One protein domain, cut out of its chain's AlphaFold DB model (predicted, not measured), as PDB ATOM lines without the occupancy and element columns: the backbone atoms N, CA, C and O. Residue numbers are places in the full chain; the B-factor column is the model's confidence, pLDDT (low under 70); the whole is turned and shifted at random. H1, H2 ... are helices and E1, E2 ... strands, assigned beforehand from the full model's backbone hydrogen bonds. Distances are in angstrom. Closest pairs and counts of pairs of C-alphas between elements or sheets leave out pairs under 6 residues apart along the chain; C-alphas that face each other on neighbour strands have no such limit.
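Overview. This is residues 37 to 197 of the 332 residues of an uncharacterized protein of Anaerostipes hadrus (UniProt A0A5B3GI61). A long, strongly twisted antiparallel sheet has helix H2 slantwise over one face, and two of its strands, E1 and E5, run on past the others as a two-stranded arm to a small head at one end, made of the sheet E2, E3, E4 and helix H1. Near the other end of the large sheet lies the long unnamed stretch 155 to 179. The printed part has 161 residues with two named helices and eight named strands, along the chain E1 E2 E3 E4 H1 E5 E6 H2 E7 E8; the class is mixed, and the sheet orders are E1 - E5 - E6 - E8 - E7 and E2 - E3 - E4, both antiparallel. The whole is loose, with a radius of gyration of the C-alphas of 19.9 A and spans of 64 by 30 by 28 A.

Arrangement. In the large sheet, E5 (residues 104 to 117) has E1 (47 to 59) as neighbour, with N 52 and O 111 at 2.8 A. E6 (121 to 129) forms a hairpin with E5, N 114 to O 125 being 2.8 A. E8 (188 to 196) is the neighbour of E6, N 126 to O 191 being 2.9 A, and forms a hairpin with the edge strand E7 (180 to 184), N 183 to O 190 being 2.8 A. H2 (140 to 154) is on this sheet at a height of 8.7 A, over E5 and only just over E6 and E8, with 3 C-alphas on each; it runs slantwise, at 49 degrees to E5 on the local plane. Its closest C-alphas to E6 are those of Ile 150 and Ala 125, 7.5 A. E6, H2 and E7 form a split strand-helix-strand unit, with E8 between its two strands, and its crossover is left-handed. E2 (63 to 68), E3 (71 to 77) and E4 (84 to 89) form a meander, each strand the antiparallel neighbour of the one before; N 66 and O 73 are 2.9 A apart, N 76 and O 86 2.8 A. H1 (90 to 98) is on that sheet at a height of 9.1 A, over E4, and only just stands up from it, rising 43 degrees; with residues 96 to 97 it only grazes the large sheet. H1 and H2 are apart. In both helices every O i to N i+4 pair is within hydrogen-bond range.

Along the chain. E1 begins at C-alpha 47 (338.148, 380.317, 219.430) and is 35.4 A long. E5 is 41.9 A, E6 26.5 A, E8 26.6 A, H2 21.6 A. E8 ends at C-alpha 196 (333.231, 380.197, 236.619).

Size, cuts and confidence. The C-alphas farthest apart, of Thr 101 and Cys 172, are 65.4 A apart. The printed part has no cut; the link H2 to E7 is long. pLDDT is under 70 at residues 78 to 85, 100 to 101 and 164 to 167.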
ATOM      1  N   TYR A  37     334.121 373.176 235.186       94.88
ATOM      2  CA  TYR A  37     334.901 371.960 234.990       94.88
ATOM      3  C   TYR A  37     335.594 371.975 233.634       94.88
ATOM      4  O   TYR A  37     334.941 372.027 232.597       94.88
ATOM      5  N   GLY A  38     336.920 371.842 233.619       94.19
ATOM      6  CA  GLY A  38     337.681 371.906 232.374       94.19
ATOM      7  C   GLY A  38     337.407 370.754 231.399       94.19
ATOM      8  O   GLY A  38     337.621 370.922 230.204       94.19
ATOM      9  N   LYS A  39     336.837 369.628 231.857       95.19
ATOM     10  CA  LYS A  39     336.306 368.560 230.983       95.19
ATOM     11  C   LYS A  39     335.180 369.019 230.043       95.19
ATOM     12  O   LYS A  39     334.873 368.323 229.086       95.19
ATOM     13  N   GLU A  40     334.533 370.147 230.341       93.44
ATOM     14  CA  GLU A  40     333.482 370.738 229.504       93.44
ATOM     15  C   GLU A  40     334.067 371.504 228.302       93.44
ATOM     16  O   GLU A  40     333.340 371.845 227.370       93.44
ATOM     17  N   ILE A  41     335.380 371.764 228.300       94.69
ATOM     18  CA  ILE A  41     336.071 372.492 227.237       94.69
ATOM     19  C   ILE A  41     336.416 371.525 226.104       94.69
ATOM     20  O   ILE A  41     337.355 370.731 226.191       94.69
ATOM     21  N   SER A  42     335.683 371.633 225.001       94.75
ATOM     22  CA  SER A  42     335.992 370.937 223.754       94.75
ATOM     23  C   SER A  42     336.938 371.778 222.888       94.75
ATOM     24  O   SER A  42     336.710 372.978 222.745       94.75
ATOM     25  N   PRO A  43     337.944 371.177 222.218       95.81
ATOM     26  CA  PRO A  43     338.809 371.895 221.281       95.81
ATOM     27  C   PRO A  43     338.050 372.658 220.189       95.81
ATOM     28  O   PRO A  43     338.534 373.684 219.725       95.81
ATOM     29  N   LYS A  44     336.877 372.163 219.772       95.00
ATOM     30  CA  LYS A  44     336.075 372.768 218.694       95.00
ATOM     31  C   LYS A  44     335.464 374.110 219.091       95.00
ATOM     32  O   LYS A  44     335.305 374.968 218.233       95.00
ATOM     33  N   ASP A  45     335.187 374.276 220.379       95.94
ATOM     34  CA  ASP A  45     334.516 375.451 220.941       95.94
ATOM     35  C   ASP A  45     335.531 376.497 221.436       95.94
ATOM     36  O   ASP A  45     335.161 377.544 221.962       95.94
ATOM     37  N   ILE A  46     336.831 376.206 221.305       97.38
ATOM     38  CA  ILE A  46     337.899 377.168 221.566       97.38
ATOM     39  C   ILE A  46     338.088 378.020 220.312       97.38
ATOM     40  O   ILE A  46     338.406 377.518 219.229       97.38
ATOM     41  N   GLU A  47     337.976 379.327 220.483       97.19
ATOM     42  CA  GLU A  47     338.148 380.317 219.430       97.19
ATOM     43  C   GLU A  47     339.518 380.984 219.535       97.19
ATOM     44  O   GLU A  47     340.006 381.289 220.625       97.19
ATOM     45  N   LEU A  48     340.151 381.218 218.384       97.06
ATOM     46  CA  LEU A  48     341.325 382.078 218.296       97.06
ATOM     47  C   LEU A  48     340.833 383.524 218.194       97.06
ATOM     48  O   LEU A  48     340.277 383.915 217.173       97.06
ATOM     49  N   VAL A  49     341.050 384.313 219.242       96.81
ATOM     50  CA  VAL A  49     340.576 385.703 219.320       96.81
ATOM     51  C   VAL A  49     341.491 386.629 218.538       96.81
ATOM     52  O   VAL A  49     341.034 387.511 217.816       96.81
ATOM     53  N   LYS A  50     342.803 386.475 218.731       95.38
ATOM     54  CA  LYS A  50     343.812 387.297 218.064       95.38
ATOM     55  C   LYS A  50     345.185 386.648 218.111       95.38
ATOM     56  O   LYS A  50     345.487 385.870 219.016       95.38
ATOM     57  N   VAL A  51     346.026 387.059 217.172       95.00
ATOM     58  CA  VAL A  51     347.456 386.755 217.154       95.00
ATOM     59  C   VAL A  51     348.216 388.066 217.281       95.00
ATOM     60  O   VAL A  51     347.924 389.032 216.574       95.00
ATOM     61  N   ARG A  52     349.163 388.122 218.212       93.50
ATOM     62  CA  ARG A  52     350.112 389.226 218.342       93.50
ATOM     63  C   ARG A  52     351.487 388.764 217.897       93.50
ATOM     64  O   ARG A  52     351.819 387.593 217.995       93.50
ATOM     65  N   TYR A  53     352.288 389.709 217.432       92.25
ATOM     66  CA  TYR A  53     353.625 389.454 216.920       92.25
ATOM     67  C   TYR A  53     354.598 390.354 217.669       92.25
ATOM     68  O   TYR A  53     354.575 391.570 217.480       92.25
ATOM     69  N   LYS A  54     355.415 389.771 218.550       89.50
ATOM     70  CA  LYS A  54     356.446 390.508 219.293       89.50
ATOM     71  C   LYS A  54     357.695 390.613 218.410       89.50
ATOM     72  O   LYS A  54     358.297 389.569 218.152       89.50
ATOM     73  N   PRO A  55     358.055 391.808 217.907       89.19
ATOM     74  CA  PRO A  55     359.174 391.959 216.988       89.19
ATOM     75  C   PRO A  55     360.506 391.694 217.689       89.19
ATOM     76  O   PRO A  55     360.676 392.009 218.868       89.19
ATOM     77  N   ILE A  56     361.448 391.146 216.934       86.06
ATOM     78  CA  ILE A  56     362.853 391.008 217.288       86.06
ATOM     79  C   ILE A  56     363.711 391.304 216.065       86.06
ATOM     80  O   ILE A  56     363.406 390.850 214.965       86.06
ATOM     81  N   ASP A  57     364.802 392.026 216.269       86.44
ATOM     82  CA  ASP A  57     365.765 392.277 215.206       86.44
ATOM     83  C   ASP A  57     366.816 391.166 215.210       86.44
ATOM     84  O   ASP A  57     367.452 390.886 216.230       86.44
ATOM     85  N   MET A  58     366.963 390.505 214.065       85.06
ATOM     86  CA  MET A  58     367.938 389.450 213.828       85.06
ATOM     87  C   MET A  58     368.990 389.959 212.853       85.06
ATOM     88  O   MET A  58     368.667 390.285 211.710       85.06
ATOM     89  N   LYS A  59     370.249 390.015 213.286       85.69
ATOM     90  CA  LYS A  59     371.361 390.410 212.416       85.69
ATOM     91  C   LYS A  59     371.950 389.194 211.725       85.69
ATOM     92  O   LYS A  59     371.999 388.122 212.321       85.69
ATOM     93  N   ALA A  60     372.487 389.381 210.521       81.88
ATOM     94  CA  ALA A  60     373.230 388.328 209.824       81.88
ATOM     95  C   ALA A  60     374.372 387.761 210.697       81.88
ATOM     96  O   ALA A  60     374.579 386.553 210.757       81.88
ATOM     97  N   SER A  61     375.047 388.630 211.462       82.62
ATOM     98  CA  SER A  61     376.131 388.264 212.389       82.62
ATOM     99  C   SER A  61     375.719 387.326 213.528       82.62
ATOM    100  O   SER A  61     376.585 386.711 214.146       82.62
ATOM    101  N   ASP A  62     374.423 387.234 213.834       82.25
ATOM    102  CA  ASP A  62     373.906 386.424 214.942       82.25
ATOM    103  C   ASP A  62     373.615 384.971 214.516       82.25
ATOM    104  O   ASP A  62     373.253 384.130 215.349       82.25
ATOM    105  N   PHE A  63     373.768 384.665 213.223       82.88
ATOM    106  CA  PHE A  63     373.610 383.323 212.677       82.88
ATOM    107  C   PHE A  63     374.948 382.585 212.617       82.88
ATOM    108  O   PHE A  63     375.984 383.129 212.247       82.88
ATOM    109  N   SER A  64     374.922 381.302 212.971       83.56
ATOM    110  CA  SER A  64     376.033 380.370 212.774       83.56
ATOM    111  C   SER A  64     375.657 379.333 211.720       83.56
ATOM    112  O   SER A  64     374.589 378.725 211.807       83.56
ATOM    113  N   GLU A  65     376.540 379.109 210.754       85.50
ATOM    114  CA  GLU A  65     376.399 378.053 209.752       85.50
ATOM    115  C   GLU A  65     376.678 376.677 210.373       85.50
ATOM    116  O   GLU A  65     377.630 376.513 211.141       85.50
ATOM    117  N   TYR A  66     375.849 375.683 210.058       80.81
ATOM    118  CA  TYR A  66     376.057 374.310 210.502       80.81
ATOM    119  C   TYR A  66     375.495 373.321 209.476       80.81
ATOM    120  O   TYR A  66     374.385 373.482 208.966       80.81
ATOM    121  N   ASN A  67     376.264 372.273 209.187       78.81
ATOM    122  CA  ASN A  67     375.847 371.202 208.293       78.81
ATOM    123  C   ASN A  67     375.163 370.105 209.113       78.81
ATOM    124  O   ASN A  67     375.800 369.453 209.945       78.81
ATOM    125  N   LYS A  68     373.856 369.932 208.908       73.12
ATOM    126  CA  LYS A  68     373.057 368.920 209.593       73.12
ATOM    127  C   LYS A  68     372.521 367.938 208.561       73.12
ATOM    128  O   LYS A  68     371.802 368.333 207.653       73.12
ATOM    129  N   ASP A  69     372.882 366.667 208.715       76.62
ATOM    130  CA  ASP A  69     372.417 365.570 207.856       76.62
ATOM    131  C   ASP A  69     372.701 365.782 206.349       76.62
ATOM    132  O   ASP A  69     371.976 365.286 205.494       76.62
ATOM    133  N   GLY A  70     373.777 366.509 206.014       76.56
ATOM    134  CA  GLY A  70     374.177 366.806 204.634       76.56
ATOM    135  C   GLY A  70     373.551 368.074 204.046       76.56
ATOM    136  O   GLY A  70     373.924 368.469 202.941       76.56
ATOM    137  N   GLU A  71     372.657 368.742 204.779       81.12
ATOM    138  CA  GLU A  71     372.037 370.004 204.379       81.12
ATOM    139  C   GLU A  71     372.576 371.184 205.197       81.12
ATOM    140  O   GLU A  71     372.718 371.131 206.424       81.12
ATOM    141  N   LEU A  72     372.872 372.288 204.506       82.88
ATOM    142  CA  LEU A  72     373.360 373.508 205.140       82.88
ATOM    143  C   LEU A  72     372.207 374.289 205.783       82.88
ATOM    144  O   LEU A  72     371.247 374.666 205.104       82.88
ATOM    145  N   GLN A  73     372.323 374.562 207.082       84.62
ATOM    146  CA  GLN A  73     371.350 375.336 207.853       84.62
ATOM    147  C   GLN A  73     372.044 376.457 208.638       84.62
ATOM    148  O   GLN A  73     373.182 376.317 209.086       84.62
ATOM    149  N   TYR A  74     371.332 377.567 208.828       82.00
ATOM    150  CA  TYR A  74     371.788 378.721 209.600       82.00
ATOM    151  C   TYR A  74     371.013 378.809 210.913       82.00
ATOM    152  O   TYR A  74     369.781 378.833 210.925       82.00
ATOM    153  N   PHE A  75     371.737 378.876 212.028       81.88
ATOM    154  CA  PHE A  75     371.176 378.844 213.375       81.88
ATOM    155  C   PHE A  75     371.353 380.180 214.088       81.88
ATOM    156  O   PHE A  75     372.476 380.629 214.303       81.88
ATOM    157  N   TYR A  76     370.243 380.780 214.504       78.06
ATOM    158  CA  TYR A  76     370.210 382.008 215.287       78.06
ATOM    159  C   TYR A  76     370.447 381.725 216.773       78.06
ATOM    160  O   TYR A  76     369.772 380.881 217.382       78.06
ATOM    161  N   LYS A  77     371.376 382.480 217.366       73.31
ATOM    162  CA  LYS A  77     371.670 382.460 218.804       73.31
ATOM    163  C   LYS A  77     371.325 383.809 219.421       73.31
ATOM    164  O   LYS A  77     371.785 384.849 218.962       73.31
ATOM    165  N   LYS A  78     370.548 383.797 220.505       62.53
ATOM    166  CA  LYS A  78     370.225 385.016 221.256       62.53
ATOM    167  C   LYS A  78     371.185 385.176 222.440       62.53
ATOM    168  O   LYS A  78     371.035 384.515 223.465       62.53
ATOM    169  N   GLY A  79     372.146 386.093 222.323       60.69
ATOM    170  CA  GLY A  79     373.105 386.416 223.392       60.69
ATOM    171  C   GLY A  79     374.230 385.383 223.564       60.69
ATOM    172  O   GLY A  79     374.573 384.667 222.633       60.69
ATOM    173  N   LYS A  80     374.834 385.316 224.764       50.81
ATOM    174  CA  LYS A  80     375.963 384.405 225.082       50.81
ATOM    175  C   LYS A  80     375.541 382.961 225.419       50.81
ATOM    176  O   LYS A  80     376.403 382.152 225.751       50.81
ATOM    177  N   SER A  81     374.245 382.646 225.389       50.06
ATOM    178  CA  SER A  81     373.748 381.286 225.645       50.06
ATOM    179  C   SER A  81     373.959 380.385 224.421       50.06
ATOM    180  O   SER A  81     373.852 380.844 223.286       50.06
ATOM    181  N   GLN A  82     374.256 379.102 224.654       48.81
ATOM    182  CA  GLN A  82     374.439 378.085 223.609       48.81
ATOM    183  C   GLN A  82     373.124 377.490 223.083       48.81
ATOM    184  O   GLN A  82     373.163 376.692 222.146       48.81
ATOM    185  N   ASP A  83     371.970 377.878 223.631       57.28
ATOM    186  CA  ASP A  83     370.692 377.344 223.173       57.28
ATOM    187  C   ASP A  83     370.315 377.942 221.816       57.28
ATOM    188  O   ASP A  83     370.073 379.142 221.668       57.28
ATOM    189  N   VAL A  84     370.289 377.080 220.800       58.81
ATOM    190  CA  VAL A  84     369.793 377.400 219.462       58.81
ATOM    191  C   VAL A  84     368.332 377.832 219.567       58.81
ATOM    192  O   VAL A  84     367.471 377.041 219.948       58.81
ATOM    193  N   VAL A  85     368.046 379.080 219.195       67.25
ATOM    194  CA  VAL A  85     366.702 379.667 219.324       67.25
ATOM    195  C   VAL A  85     365.879 379.461 218.051       67.25
ATOM    196  O   VAL A  85     364.660 379.306 218.109       67.25
ATOM    197  N   TYR A  86     366.526 379.457 216.885       72.50
ATOM    198  CA  TYR A  86     365.850 379.366 215.591       72.50
ATOM    199  C   TYR A  86     366.805 378.860 214.507       72.50
ATOM    200  O   TYR A  86     368.001 379.127 214.571       72.50
ATOM    201  N   ALA A  87     366.286 378.121 213.528       78.19
ATOM    202  CA  ALA A  87     367.052 377.581 212.408       78.19
ATOM    203  C   ALA A  87     366.325 377.890 211.100       78.19
ATOM    204  O   ALA A  87     365.106 377.694 211.031       78.19
ATOM    205  N   ILE A  88     367.069 378.335 210.091       79.94
ATOM    206  CA  ILE A  88     366.575 378.572 208.732       79.94
ATOM    207  C   ILE A  88     367.437 377.833 207.714       79.94
ATOM    208  O   ILE A  88     368.615 377.554 207.953       79.94
ATOM    209  N   SER A  89     366.837 377.489 206.581       84.50
ATOM    210  CA  SER A  89     367.560 376.881 205.465       84.50
ATOM    211  C   SER A  89     368.535 377.875 204.826       84.50
ATOM    212  O   SER A  89     368.368 379.092 204.945       84.50
ATOM    213  N   LYS A  90     369.531 377.367 204.090       84.06
ATOM    214  CA  LYS A  90     370.398 378.215 203.261       84.06
ATOM    215  C   LYS A  90     369.602 379.102 202.298       84.06
ATOM    216  O   LYS A  90     369.865 380.290 202.220       84.06
ATOM    217  N   GLN A  91     368.596 378.548 201.621       84.50
ATOM    218  CA  GLN A  91     367.774 379.308 200.670       84.50
ATOM    219  C   GLN A  91     367.051 380.486 201.337       84.50
ATOM    220  O   GLN A  91     366.993 381.575 200.774       84.50
ATOM    221  N   GLU A  92     366.513 380.286 202.542       83.50
ATOM    222  CA  GLU A  92     365.896 381.368 203.310       83.50
ATOM    223  C   GLU A  92     366.933 382.407 203.744       83.50
ATOM    224  O   GLU A  92     366.692 383.599 203.586       83.50
ATOM    225  N   TYR A  93     368.094 381.976 204.248       83.69
ATOM    226  CA  TYR A  93     369.170 382.887 204.642       83.69
ATOM    227  C   TYR A  93     369.635 383.758 203.465       83.69
ATOM    228  O   TYR A  93     369.689 384.984 203.587       83.69
ATOM    229  N   ASP A  94     369.896 383.137 202.315       83.69
ATOM    230  CA  ASP A  94     370.359 383.813 201.106       83.69
ATOM    231  C   ASP A  94     369.319 384.846 200.634       83.69
ATOM    232  O   ASP A  94     369.662 386.006 200.397       83.69
ATOM    233  N   ARG A  95     368.031 384.475 200.619       83.62
ATOM    234  CA  ARG A  95     366.921 385.378 200.274       83.62
ATOM    235  C   ARG A  95     366.817 386.583 201.215       83.62
ATOM    236  O   ARG A  95     366.501 387.686 200.773       83.62
ATOM    237  N   TYR A  96     367.032 386.385 202.515       81.25
ATOM    238  CA  TYR A  96     366.824 387.438 203.512       81.25
ATOM    239  C   TYR A  96     368.024 388.352 203.729       81.25
ATOM    240  O   TYR A  96     367.801 389.509 204.082       81.25
ATOM    241  N   PHE A  97     369.254 387.875 203.521       80.00
ATOM    242  CA  PHE A  97     370.473 388.630 203.840       80.00
ATOM    243  C   PHE A  97     371.403 388.861 202.644       80.00
ATOM    244  O   PHE A  97     372.011 389.927 202.554       80.00
ATOM    245  N   LEU A  98     371.531 387.901 201.722       74.06
ATOM    246  CA  LEU A  98     372.471 388.014 200.598       74.06
ATOM    247  C   LEU A  98     371.844 388.723 199.396       74.06
ATOM    248  O   LEU A  98     372.451 389.636 198.845       74.06
ATOM    249  N   GLU A  99     370.623 388.352 199.010       73.06
ATOM    250  CA  GLU A  99     369.912 388.983 197.887       73.06
ATOM    251  C   GLU A  99     369.401 390.390 198.233       73.06
ATOM    252  O   GLU A  99     369.263 391.243 197.359       73.06
ATOM    253  N   SER A 100     369.128 390.643 199.513       63.09
ATOM    254  CA  SER A 100     368.498 391.873 199.998       63.09
ATOM    255  C   SER A 100     369.502 392.978 200.372       63.09
ATOM    256  O   SER A 100     369.105 394.133 200.516       63.09
ATOM    257  N   THR A 101     370.794 392.654 200.540       68.19
ATOM    258  CA  THR A 101     371.854 393.532 201.097       68.19
ATOM    259  C   THR A 101     371.555 394.119 202.488       68.19
ATOM    260  O   THR A 101     372.174 395.101 202.896       68.19
ATOM    261  N   VAL A 102     370.612 393.542 203.241       73.81
ATOM    262  CA  VAL A 102     370.183 394.074 204.543       73.81
ATOM    263  C   VAL A 102     370.996 393.454 205.687       73.81
ATOM    264  O   VAL A 102     371.102 392.236 205.797       73.81
ATOM    265  N   GLU A 103     371.534 394.282 206.589       80.38
ATOM    266  CA  GLU A 103     372.324 393.826 207.753       80.38
ATOM    267  C   GLU A 103     371.480 393.136 208.843       80.38
ATOM    268  O   GLU A 103     371.990 392.338 209.638       80.38
ATOM    269  N   SER A 104     370.181 393.441 208.895       83.94
ATOM    270  CA  SER A 104     369.248 392.913 209.889       83.94
ATOM    271  C   SER A 104     367.827 392.785 209.358       83.94
ATOM    272  O   SER A 104     367.334 393.683 208.680       83.94
ATOM    273  N   ILE A 105     367.128 391.733 209.767       84.88
ATOM    274  CA  ILE A 105     365.706 391.534 209.485       84.88
ATOM    275  C   ILE A 105     364.893 391.582 210.776       84.88
ATOM    276  O   ILE A 105     365.358 391.153 211.831       84.88
ATOM    277  N   THR A 106     363.651 392.049 210.689       86.06
ATOM    278  CA  THR A 106     362.704 391.941 211.801       86.06
ATOM    279  C   THR A 106     361.957 390.615 211.700       86.06
ATOM    280  O   THR A 106     361.212 390.383 210.748       86.06
ATOM    281  N   ALA A 107     362.130 389.761 212.702       86.44
ATOM    282  CA  ALA A 107     361.328 388.565 212.920       86.44
ATOM    283  C   ALA A 107     360.354 388.781 214.086       86.44
ATOM    284  O   ALA A 107     360.381 389.806 214.764       86.44
ATOM    285  N   TYR A 108     359.464 387.825 214.321       87.12
ATOM    286  CA  TYR A 108     358.375 387.970 215.275       87.12
ATOM    287  C   TYR A 108     358.157 386.696 216.080       87.12
ATOM    288  O   TYR A 108     358.046 385.617 215.508       87.12
ATOM    289  N   TYR A 109     358.002 386.810 217.398       87.50
ATOM    290  CA  TYR A 109     357.432 385.731 218.203       87.50
ATOM    291  C   TYR A 109     355.905 385.826 218.179       87.50
ATOM    292  O   TYR A 109     355.361 386.834 218.651       87.50
ATOM    293  N   PRO A 110     355.201 384.826 217.621       91.06
ATOM    294  CA  PRO A 110     353.751 384.827 217.619       91.06
ATOM    295  C   PRO A 110     353.209 384.447 219.006       91.06
ATOM    296  O   PRO A 110     353.583 383.431 219.596       91.06
ATOM    297  N   GLU A 111     352.297 385.279 219.498       94.19
ATOM    298  CA  GLU A 111     351.501 385.091 220.709       94.19
ATOM    299  C   GLU A 111     350.042 384.875 220.286       94.19
ATOM    300  O   GLU A 111     349.396 385.762 219.724       94.19
ATOM    301  N   PHE A 112     349.520 383.685 220.550       95.94
ATOM    302  CA  PHE A 112     348.170 383.263 220.207       95.94
ATOM    303  C   PHE A 112     347.263 383.394 221.422       95.94
ATOM    304  O   PHE A 112     347.540 382.822 222.477       95.94
ATOM    305  N   ILE A 113     346.165 384.131 221.268       97.31
ATOM    306  CA  ILE A 113     345.201 384.361 222.341       97.31
ATOM    307  C   ILE A 113     343.900 383.659 221.994       97.31
ATOM    308  O   ILE A 113     343.251 383.974 220.995       97.31
ATOM    309  N   PHE A 114     343.522 382.730 222.859       98.12
ATOM    310  CA  PHE A 114     342.340 381.901 222.731       98.12
ATOM    311  C   PHE A 114     341.302 382.248 223.787       98.12
ATOM    312  O   PHE A 114     341.642 382.649 224.905       98.12
ATOM    313  N   SER A 115     340.039 382.020 223.449       97.69
ATOM    314  CA  SER A 115     338.933 382.069 224.395       97.69
ATOM    315  C   SER A 115     337.989 380.893 224.214       97.69
ATOM    316  O   SER A 115     337.805 380.385 223.114       97.69
ATOM    317  N   TYR A 116     337.352 380.507 225.305       97.62
ATOM    318  CA  TYR A 116     336.196 379.625 225.325       97.62
ATOM    319  C   TYR A 116     335.164 380.242 226.255       97.62
ATOM    320  O   TYR A 116     335.517 380.707 227.342       97.62
ATOM    321  N   GLN A 117     333.902 380.212 225.851       95.25
ATOM    322  CA  GLN A 117     332.801 380.719 226.653       95.25
ATOM    323  C   GLN A 117     331.646 379.725 226.641       95.25
ATOM    324  O   GLN A 117     331.199 379.279 225.589       95.25
ATOM    325  N   SER A 118     331.135 379.416 227.827       93.81
ATOM    326  CA  SER A 118     329.916 378.640 228.015       93.81
ATOM    327  C   SER A 118     329.040 379.264 229.095       93.81
ATOM    328  O   SER A 118     329.405 380.241 229.757       93.81
ATOM    329  N   THR A 119     327.866 378.673 229.297       91.19
ATOM    330  CA  THR A 119     326.986 379.004 230.423       91.19
ATOM    331  C   THR A 119     327.646 378.727 231.777       91.19
ATOM    332  O   THR A 119     327.325 379.391 232.757       91.19
ATOM    333  N   ASN A 120     328.583 377.778 231.838       91.88
ATOM    334  CA  ASN A 120     329.228 377.355 233.079       91.88
ATOM    335  C   ASN A 120     330.499 378.150 233.396       91.88
ATOM    336  O   ASN A 120     330.851 378.280 234.569       91.88
ATOM    337  N   GLY A 121     331.184 378.701 232.394       93.75
ATOM    338  CA  GLY A 121     332.426 379.426 232.630       93.75
ATOM    339  C   GLY A 121     333.053 380.055 231.398       93.75
ATOM    340  O   GLY A 121     332.565 379.939 230.274       93.75
ATOM    341  N   LEU A 122     334.158 380.740 231.652       95.31
ATOM    342  CA  LEU A 122     335.023 381.365 230.667       95.31
ATOM    343  C   LEU A 122     336.433 380.798 230.838       95.31
ATOM    344  O   LEU A 122     336.927 380.663 231.957       95.31
ATOM    345  N   MET A 123     337.102 380.520 229.727       96.12
ATOM    346  CA  MET A 123     338.532 380.238 229.704       96.12
ATOM    347  C   MET A 123     339.221 381.190 228.731       96.12
ATOM    348  O   MET A 123     338.702 381.481 227.652       96.12
ATOM    349  N   LYS A 124     340.396 381.684 229.122       97.19
ATOM    350  CA  LYS A 124     341.315 382.411 228.244       97.19
ATOM    351  C   LYS A 124     342.671 381.737 228.288       97.19
ATOM    352  O   LYS A 124     343.176 381.476 229.376       97.19
ATOM    353  N   ALA A 125     343.280 381.516 227.135       97.25
ATOM    354  CA  ALA A 125     344.632 380.982 227.057       97.25
ATOM    355  C   ALA A 125     345.516 381.886 226.206       97.25
ATOM    356  O   ALA A 125     345.079 382.402 225.179       97.25
ATOM    357  N   THR A 126     346.758 382.060 226.634       97.00
ATOM    358  CA  THR A 126     347.805 382.720 225.853       97.00
ATOM    359  C   THR A 126     348.903 381.702 225.610       97.00
ATOM    360  O   THR A 126     349.346 381.065 226.561       97.00
ATOM    361  N   ILE A 127     349.303 381.518 224.354       94.69
ATOM    362  CA  ILE A 127     350.397 380.627 223.960       94.69
ATOM    363  C   ILE A 127     351.406 381.437 223.165       94.69
ATOM    364  O   ILE A 127     351.066 382.046 222.156       94.69
ATOM    365  N   GLU A 128     352.653 381.405 223.598       90.75
ATOM    366  CA  GLU A 128     353.784 382.056 222.962       90.75
ATOM    367  C   GLU A 128     354.743 380.997 222.422       90.75
ATOM    368  O   GLU A 128     355.276 380.162 223.159       90.75
ATOM    369  N   SER A 129     354.964 381.029 221.111       85.31
ATOM    370  CA  SER A 129     355.935 380.154 220.456       85.31
ATOM    371  C   SER A 129     357.360 380.606 220.772       85.31
ATOM    372  O   SER A 129     357.683 381.784 220.631       85.31
ATOM    373  N   TYR A 130     358.247 379.663 221.100       79.81
ATOM    374  CA  TYR A 130     359.692 379.920 221.161       79.81
ATOM    375  C   TYR A 130     360.342 379.974 219.775       79.81
ATOM    376  O   TYR A 130     361.486 380.403 219.653       79.81
ATOM    377  N   LYS A 131     359.626 379.558 218.722       80.06
ATOM    378  CA  LYS A 131     360.074 379.679 217.335       80.06
ATOM    379  C   LYS A 131     359.564 381.003 216.745       80.06
ATOM    380  O   LYS A 131     358.341 381.156 216.645       80.06
ATOM    381  N   PRO A 132     360.451 381.929 216.345       80.75
ATOM    382  CA  PRO A 132     360.055 383.150 215.660       80.75
ATOM    383  C   PRO A 132     359.699 382.883 214.188       80.75
ATOM    384  O   PRO A 132     360.097 381.873 213.603       80.75
ATOM    385  N   THR A 133     358.952 383.805 213.586       81.50
ATOM    386  CA  THR A 133     358.610 383.826 212.161       81.50
ATOM    387  C   THR A 133     359.043 385.153 211.551       81.50
ATOM    388  O   THR A 133     358.884 386.204 212.165       81.50
ATOM    389  N   ILE A 134     359.607 385.123 210.347       80.62
ATOM    390  CA  ILE A 134     360.023 386.351 209.648       80.62
ATOM    391  C   ILE A 134     358.792 387.057 209.068       80.62
ATOM    392  O   ILE A 134     358.615 388.264 209.211       80.62
ATOM    393  N   GLU A 135     357.868 386.282 208.506       81.69
ATOM    394  CA  GLU A 135     356.576 386.781 208.051       81.69
ATOM    395  C   GLU A 135     355.542 386.751 209.186       81.69
ATOM    396  O   GLU A 135     355.553 385.867 210.053       81.69
ATOM    397  N   ARG A 136     354.594 387.698 209.163       85.31
ATOM    398  CA  ARG A 136     353.426 387.719 210.065       85.31
ATOM    399  C   ARG A 136     352.363 386.724 209.604       85.31
ATOM    400  O   ARG A 136     351.218 387.078 209.343       85.31
ATOM    401  N   TYR A 137     352.782 385.475 209.477       83.81
ATOM    402  CA  TYR A 137     351.972 384.360 209.032       83.81
ATOM    403  C   TYR A 137     352.002 383.257 210.091       83.81
ATOM    404  O   TYR A 137     353.011 383.054 210.766       83.81
ATOM    405  N   TYR A 138     350.883 382.558 210.261       84.62
ATOM    406  CA  TYR A 138     350.787 381.385 211.123       84.62
ATOM    407  C   TYR A 138     350.093 380.250 210.377       84.62
ATOM    408  O   TYR A 138     349.215 380.479 209.546       84.62
ATOM    409  N   ASN A 139     350.469 379.012 210.691       86.38
ATOM    410  CA  ASN A 139     349.860 377.841 210.081       86.38
ATOM    411  C   ASN A 139     348.542 377.494 210.801       86.38
ATOM    412  O   ASN A 139     348.560 377.225 212.005       86.38
ATOM    413  N   PRO A 140     347.398 377.416 210.097       88.69
ATOM    414  CA  PRO A 140     346.129 377.011 210.703       88.69
ATOM    415  C   PRO A 140     346.171 375.634 211.386       88.69
ATOM    416  O   PRO A 140     345.436 375.399 212.342       88.69
ATOM    417  N   LYS A 141     347.051 374.723 210.945       90.25
ATOM    418  CA  LYS A 141     347.223 373.410 211.590       90.25
ATOM    419  C   LYS A 141     347.770 373.521 213.016       90.25
ATOM    420  O   LYS A 141     347.390 372.710 213.859       90.25
ATOM    421  N   ASP A 142     348.606 374.520 213.293       88.12
ATOM    422  CA  ASP A 142     349.181 374.741 214.625       88.12
ATOM    423  C   ASP A 142     348.093 375.202 215.600       88.12
ATOM    424  O   ASP A 142     348.040 374.748 216.740       88.12
ATOM    425  N   ILE A 143     347.139 376.004 215.115       92.69
ATOM    426  CA  ILE A 143     345.977 376.455 215.888       92.69
ATOM    427  C   ILE A 143     345.156 375.261 216.387       92.69
ATOM    428  O   ILE A 143     344.819 375.188 217.567       92.69
ATOM    429  N   GLU A 144     344.880 374.286 215.521       94.44
ATOM    430  CA  GLU A 144     344.148 373.073 215.904       94.44
ATOM    431  C   GLU A 144     344.922 372.212 216.917       94.44
ATOM    432  O   GLU A 144     344.325 371.595 217.805       94.44
ATOM    433  N   GLN A 145     346.254 372.186 216.838       93.44
ATOM    434  CA  GLN A 145     347.085 371.518 217.842       93.44
ATOM    435  C   GLN A 145     347.057 372.252 219.186       93.44
ATOM    436  O   GLN A 145     346.907 371.608 220.227       93.44
ATOM    437  N   TYR A 146     347.132 373.584 219.176       94.62
ATOM    438  CA  TYR A 146     347.052 374.411 220.378       94.62
ATOM    439  C   TYR A 146     345.708 374.255 221.085       94.62
ATOM    440  O   TYR A 146     345.682 374.012 222.290       94.62
ATOM    441  N   LYS A 147     344.593 374.268 220.347       96.75
ATOM    442  CA  LYS A 147     343.257 374.008 220.909       96.75
ATOM    443  C   LYS A 147     343.178 372.642 221.596       96.75
ATOM    444  O   LYS A 147     342.693 372.539 222.722       96.75
ATOM    445  N   LYS A 148     343.706 371.587 220.958       96.25
ATOM    446  CA  LYS A 148     343.774 370.238 221.553       96.25
ATOM    447  C   LYS A 148     344.637 370.205 222.815       96.25
ATOM    448  O   LYS A 148     344.253 369.568 223.795       96.25
ATOM    449  N   LEU A 149     345.785 370.886 222.804       95.25
ATOM    450  CA  LEU A 149     346.669 370.991 223.963       95.25
ATOM    451  C   LEU A 149     345.973 371.700 225.130       95.25
ATOM    452  O   LEU A 149     346.001 371.184 226.246       95.25
ATOM    453  N   ILE A 150     345.323 372.836 224.869       96.06
ATOM    454  CA  ILE A 150     344.590 373.611 225.877       96.06
ATOM    455  C   ILE A 150     343.499 372.748 226.516       96.06
ATOM    456  O   ILE A 150     343.484 372.602 227.738       96.06
ATOM    457  N   ALA A 151     342.639 372.119 225.710       96.50
ATOM    458  CA  ALA A 151     341.570 371.256 226.215       96.50
ATOM    459  C   ALA A 151     342.122 370.105 227.074       96.50
ATOM    460  O   ALA A 151     341.655 369.875 228.189       96.50
ATOM    461  N   LYS A 152     343.192 369.440 226.615       95.94
ATOM    462  CA  LYS A 152     343.854 368.363 227.366       95.94
ATOM    463  C   LYS A 152     344.425 368.841 228.705       95.94
ATOM    464  O   LYS A 152     344.361 368.115 229.693       95.94
ATOM    465  N   ARG A 153     344.998 370.048 228.757       94.94
ATOM    466  CA  ARG A 153     345.500 370.638 230.011       94.94
ATOM    467  C   ARG A 153     344.365 370.998 230.971       94.94
ATOM    468  O   ARG A 153     344.553 370.886 232.178       94.94
ATOM    469  N   CYS A 154     343.200 371.369 230.445       95.25
ATOM    470  CA  CYS A 154     342.018 371.707 231.236       95.25
ATOM    471  C   CYS A 154     341.239 370.486 231.744       95.25
ATOM    472  O   CYS A 154     340.587 370.590 232.773       95.25
ATOM    473  N   GLU A 155     341.292 369.338 231.066       95.25
ATOM    474  CA  GLU A 155     340.385 368.193 231.272       95.25
ATOM    475  C   GLU A 155     340.163 367.790 232.744       95.25
ATOM    476  O   GLU A 155     339.036 367.523 233.160       95.25
ATOM    477  N   LYS A 156     341.228 367.774 233.554       93.06
ATOM    478  CA  LYS A 156     341.182 367.358 234.970       93.06
ATOM    479  C   LYS A 156     341.040 368.513 235.962       93.06
ATOM    480  O   LYS A 156     341.118 368.290 237.166       93.06
ATOM    481  N   GLN A 157     340.888 369.733 235.466       93.38
ATOM    482  CA  GLN A 157     340.977 370.949 236.261       93.38
ATOM    483  C   GLN A 157     339.594 371.456 236.646       93.38
ATOM    484  O   GLN A 157     338.611 371.299 235.912       93.38
ATOM    485  N   VAL A 158     339.535 372.077 237.818       93.81
ATOM    486  CA  VAL A 158     338.344 372.723 238.360       93.81
ATOM    487  C   VAL A 158     338.671 374.200 238.521       93.81
ATOM    488  O   VAL A 158     339.601 374.549 239.242       93.81
ATOM    489  N   PHE A 159     337.939 375.061 237.821       93.12
ATOM    490  CA  PHE A 159     338.252 376.479 237.722       93.12
ATOM    491  C   PHE A 159     337.377 377.348 238.629       93.12
ATOM    492  O   PHE A 159     336.146 377.243 238.609       93.12
ATOM    493  N   ALA A 160     338.031 378.259 239.356       90.31
ATOM    494  CA  ALA A 160     337.421 379.398 240.045       90.31
ATOM    495  C   ALA A 160     338.444 380.536 240.214       90.31
ATOM    496  O   ALA A 160     339.648 380.342 240.039       90.31
ATOM    497  N   LYS A 161     337.979 381.731 240.595       89.38
ATOM    498  CA  LYS A 161     338.827 382.919 240.758       89.38
ATOM    499  C   LYS A 161     339.534 382.937 242.117       89.38
ATOM    500  O   LYS A 161     339.250 383.767 242.981       89.38
ATOM    501  N   VAL A 162     340.429 381.979 242.326       84.50
ATOM    502  CA  VAL A 162     341.192 381.862 243.574       84.50
ATOM    503  C   VAL A 162     342.248 382.980 243.698       84.50
ATOM    504  O   VAL A 162     342.829 383.387 242.694       84.50
ATOM    505  N   PRO A 163     342.518 383.501 244.912       71.69
ATOM    506  CA  PRO A 163     343.307 384.722 245.126       71.69
ATOM    507  C   PRO A 163     344.836 384.548 245.027       71.69
ATOM    508  O   PRO A 163     345.573 385.466 245.385       71.69
ATOM    509  N   GLY A 164     345.337 383.405 244.556       64.38
ATOM    510  CA  GLY A 164     346.769 383.173 244.372       64.38
ATOM    511  C   GLY A 164     347.079 381.806 243.765       64.38
ATOM    512  O   GLY A 164     346.222 380.927 243.733       64.38
ATOM    513  N   SER A 165     348.314 381.627 243.297       57.22
ATOM    514  CA  SER A 165     348.815 380.381 242.691       57.22
ATOM    515  C   SER A 165     349.600 379.490 243.667       57.22
ATOM    516  O   SER A 165     349.928 378.356 243.336       57.22
ATOM    517  N   HIS A 166     349.898 379.984 244.874       52.53
ATOM    518  CA  HIS A 166     350.789 379.319 245.836       52.53
ATOM    519  C   HIS A 166     350.083 378.393 246.836       52.53
ATOM    520  O   HIS A 166     350.751 377.734 247.630       52.53
ATOM    521  N   PHE A 167     348.749 378.336 246.824       60.62
ATOM    522  CA  PHE A 167     347.972 377.535 247.769       60.62
ATOM    523  C   PHE A 167     347.070 376.541 247.040       60.62
ATOM    524  O   PHE A 167     346.410 376.879 246.060       60.62
ATOM    525  N   GLU A 168     346.985 375.320 247.571       75.69
ATOM    526  CA  GLU A 168     345.972 374.352 247.153       75.69
ATOM    527  C   GLU A 168     344.611 374.735 247.747       75.69
ATOM    528  O   GLU A 168     344.282 374.416 248.894       75.69
ATOM    529  N   TYR A 169     343.802 375.433 246.956       82.69
ATOM    530  CA  TYR A 169     342.426 375.751 247.317       82.69
ATOM    531  C   TYR A 169     341.518 374.555 247.057       82.69
ATOM    532  O   TYR A 169     341.638 373.902 246.025       82.69
ATOM    533  N   LYS A 170     340.598 374.264 247.986       84.00
ATOM    534  CA  LYS A 170     339.671 373.133 247.866       84.00
ATOM    535  C   LYS A 170     338.212 373.569 247.890       84.00
ATOM    536  O   LYS A 170     337.800 374.344 248.760       84.00
ATOM    537  N   ASP A 171     337.429 373.006 246.977       83.06
ATOM    538  CA  ASP A 171     335.975 373.170 246.950       83.06
ATOM    539  C   ASP A 171     335.285 372.412 248.109       83.06
ATOM    540  O   ASP A 171     335.923 371.793 248.971       83.06
ATOM    541  N   CYS A 172     333.951 372.444 248.150       77.94
ATOM    542  CA  CYS A 172     333.160 371.705 249.139       77.94
ATOM    543  C   CYS A 172     333.310 370.177 249.067       77.94
ATOM    544  O   CYS A 172     333.092 369.488 250.072       77.94
ATOM    545  N   LYS A 173     333.694 369.646 247.901       81.56
ATOM    546  CA  LYS A 173     333.909 368.219 247.633       81.56
ATOM    547  C   LYS A 173     335.353 367.792 247.935       81.56
ATOM    548  O   LYS A 173     335.631 366.596 247.964       81.56
ATOM    549  N   GLY A 174     336.246 368.737 248.232       81.75
ATOM    550  CA  GLY A 174     337.662 368.494 248.506       81.75
ATOM    551  C   GLY A 174     338.542 368.450 247.255       81.75
ATOM    552  O   GLY A 174     339.696 368.039 247.361       81.75
ATOM    553  N   GLN A 175     338.019 368.859 246.097       85.94
ATOM    554  CA  GLN A 175     338.754 368.946 244.837       85.94
ATOM    555  C   GLN A 175     339.614 370.204 244.816       85.94
ATOM    556  O   GLN A 175     339.164 371.258 245.263       85.94
ATOM    557  N   THR A 176     340.826 370.096 244.273       88.75
ATOM    558  CA  THR A 176     341.701 371.252 244.067       88.75
ATOM    559  C   THR A 176     341.115 372.169 243.000       88.75
ATOM    560  O   THR A 176     340.765 371.718 241.911       88.75
ATOM    561  N   VAL A 177     341.021 373.453 243.330       90.62
ATOM    562  CA  VAL A 177     340.498 374.513 242.473       90.62
ATOM    563  C   VAL A 177     341.646 375.422 242.060       90.62
ATOM    564  O   VAL A 177     342.463 375.814 242.894       90.62
ATOM    565  N   VAL A 178     341.701 375.763 240.777       91.44
ATOM    566  CA  VAL A 178     342.768 376.571 240.181       91.44
ATOM    567  C   VAL A 178     342.188 377.760 239.427       91.44
ATOM    568  O   VAL A 178     341.099 377.681 238.865       91.44
ATOM    569  N   HIS A 179     342.924 378.867 239.393       91.69
ATOM    570  CA  HIS A 179     342.592 379.993 238.519       91.69
ATOM    571  C   HIS A 179     343.408 379.941 237.230       91.69
ATOM    572  O   HIS A 179     342.875 380.200 236.153       91.69
ATOM    573  N   ASN A 180     344.686 379.574 237.340       91.81
ATOM    574  CA  ASN A 180     345.636 379.539 236.242       91.81
ATOM    575  C   ASN A 180     346.353 378.185 236.130       91.81
ATOM    576  O   ASN A 180     346.558 377.487 237.119       91.81
ATOM    577  N   ILE A 181     346.741 377.832 234.905       91.81
ATOM    578  CA  ILE A 181     347.545 376.655 234.573       91.81
ATOM    579  C   ILE A 181     348.646 377.101 233.630       91.81
ATOM    580  O   ILE A 181     348.360 377.694 232.587       91.81
ATOM    581  N   ASP A 182     349.879 376.735 233.946       91.50
ATOM    582  CA  ASP A 182     351.002 376.999 233.063       91.50
ATOM    583  C   ASP A 182     351.178 375.874 232.036       91.50
ATOM    584  O   ASP A 182     351.042 374.670 232.300       91.50
ATOM    585  N   ILE A 183     351.472 376.293 230.816       90.94
ATOM    586  CA  ILE A 183     351.923 375.451 229.725       90.94
ATOM    587  C   ILE A 183     353.391 375.778 229.542       90.94
ATOM    588  O   ILE A 183     353.733 376.879 229.137       90.94
ATOM    589  N   ASP A 184     354.250 374.804 229.792       87.75
ATOM    590  CA  ASP A 184     355.641 374.871 229.376       87.75
ATOM    591  C   ASP A 184     355.987 373.581 228.636       87.75
ATOM    592  O   ASP A 184     355.613 372.470 229.041       87.75
ATOM    593  N   THR A 185     356.605 373.746 227.476       83.62
ATOM    594  CA  THR A 185     357.056 372.674 226.594       83.62
ATOM    595  C   THR A 185     358.355 373.117 225.934       83.62
ATOM    596  O   THR A 185     358.696 374.293 225.943       83.62
ATOM    597  N   LYS A 186     359.049 372.208 225.246       80.00
ATOM    598  CA  LYS A 186     360.294 372.554 224.542       80.00
ATOM    599  C   LYS A 186     360.139 373.648 223.473       80.00
ATOM    600  O   LYS A 186     361.139 374.231 223.079       80.00
ATOM    601  N   THR A 187     358.934 373.887 222.955       78.94
ATOM    602  CA  THR A 187     358.714 374.748 221.778       78.94
ATOM    603  C   THR A 187     357.797 375.938 222.032       78.94
ATOM    604  O   THR A 187     357.715 376.824 221.183       78.94
ATOM    605  N   MET A 188     357.110 375.981 223.171       85.56
ATOM    606  CA  MET A 188     356.203 377.072 223.526       85.56
ATOM    607  C   MET A 188     356.006 377.146 225.037       85.56
ATOM    608  O   MET A 188     356.059 376.115 225.717       85.56
ATOM    609  N   HIS A 189     355.662 378.341 225.505       91.88
ATOM    610  CA  HIS A 189     355.090 378.562 226.826       91.88
ATOM    611  C   HIS A 189     353.704 379.183 226.715       91.88
ATOM    612  O   HIS A 189     353.292 379.659 225.659       91.88
ATOM    613  N   GLY A 190     352.955 379.174 227.804       93.31
ATOM    614  CA  GLY A 190     351.647 379.786 227.845       93.31
ATOM    615  C   GLY A 190     350.996 379.685 229.207       93.31
ATOM    616  O   GLY A 190     351.453 378.967 230.091       93.31
ATOM    617  N   THR A 191     349.876 380.372 229.342       95.69
ATOM    618  CA  THR A 191     349.062 380.351 230.553       95.69
ATOM    619  C   THR A 191     347.605 380.226 230.153       95.69
ATOM    620  O   THR A 191     347.125 380.933 229.264       95.69
ATOM    621  N   ILE A 192     346.893 379.322 230.814       95.56
ATOM    622  CA  ILE A 192     345.441 379.191 230.741       95.56
ATOM    623  C   ILE A 192     344.870 379.788 232.018       95.56
ATOM    624  O   ILE A 192     345.341 379.469 233.102       95.56
ATOM    625  N   THR A 193     343.839 380.611 231.901       94.88
ATOM    626  CA  THR A 193     343.047 381.122 233.021       94.88
ATOM    627  C   THR A 193     341.604 380.677 232.858       94.88
ATOM    628  O   THR A 193     341.073 380.695 231.746       94.88
ATOM    629  N   GLY A 194     340.979 380.265 233.955       94.12
ATOM    630  CA  GLY A 194     339.579 379.865 233.981       94.12
ATOM    631  C   GLY A 194     338.814 380.587 235.079       94.12
ATOM    632  O   GLY A 194     339.308 380.780 236.193       94.12
ATOM    633  N   GLU A 195     337.588 380.975 234.754       93.19
ATOM    634  CA  GLU A 195     336.647 381.598 235.674       93.19
ATOM    635  C   GLU A 195     335.280 380.927 235.525       93.19
ATOM    636  O   GLU A 195     334.844 380.598 234.420       93.19
ATOM    637  N   SER A 196     334.597 380.708 236.646       93.00
ATOM    638  CA  SER A 196     333.231 380.197 236.619       93.00
ATOM    639  C   SER A 196     332.234 381.325 236.388       93.00
ATOM    640  O   SER A 196     332.348 382.390 236.993       93.00
ATOM    641  N   ASN A 197     331.223 381.050 235.566       91.69
ATOM    642  CA  ASN A 197     330.069 381.921 235.345       91.69
ATOM    643  C   ASN A 197     328.829 381.431 236.103       91.69
ATOM    644  O   ASN A 197     327.772 382.055 236.018       91.69
TER     645      ASN A 197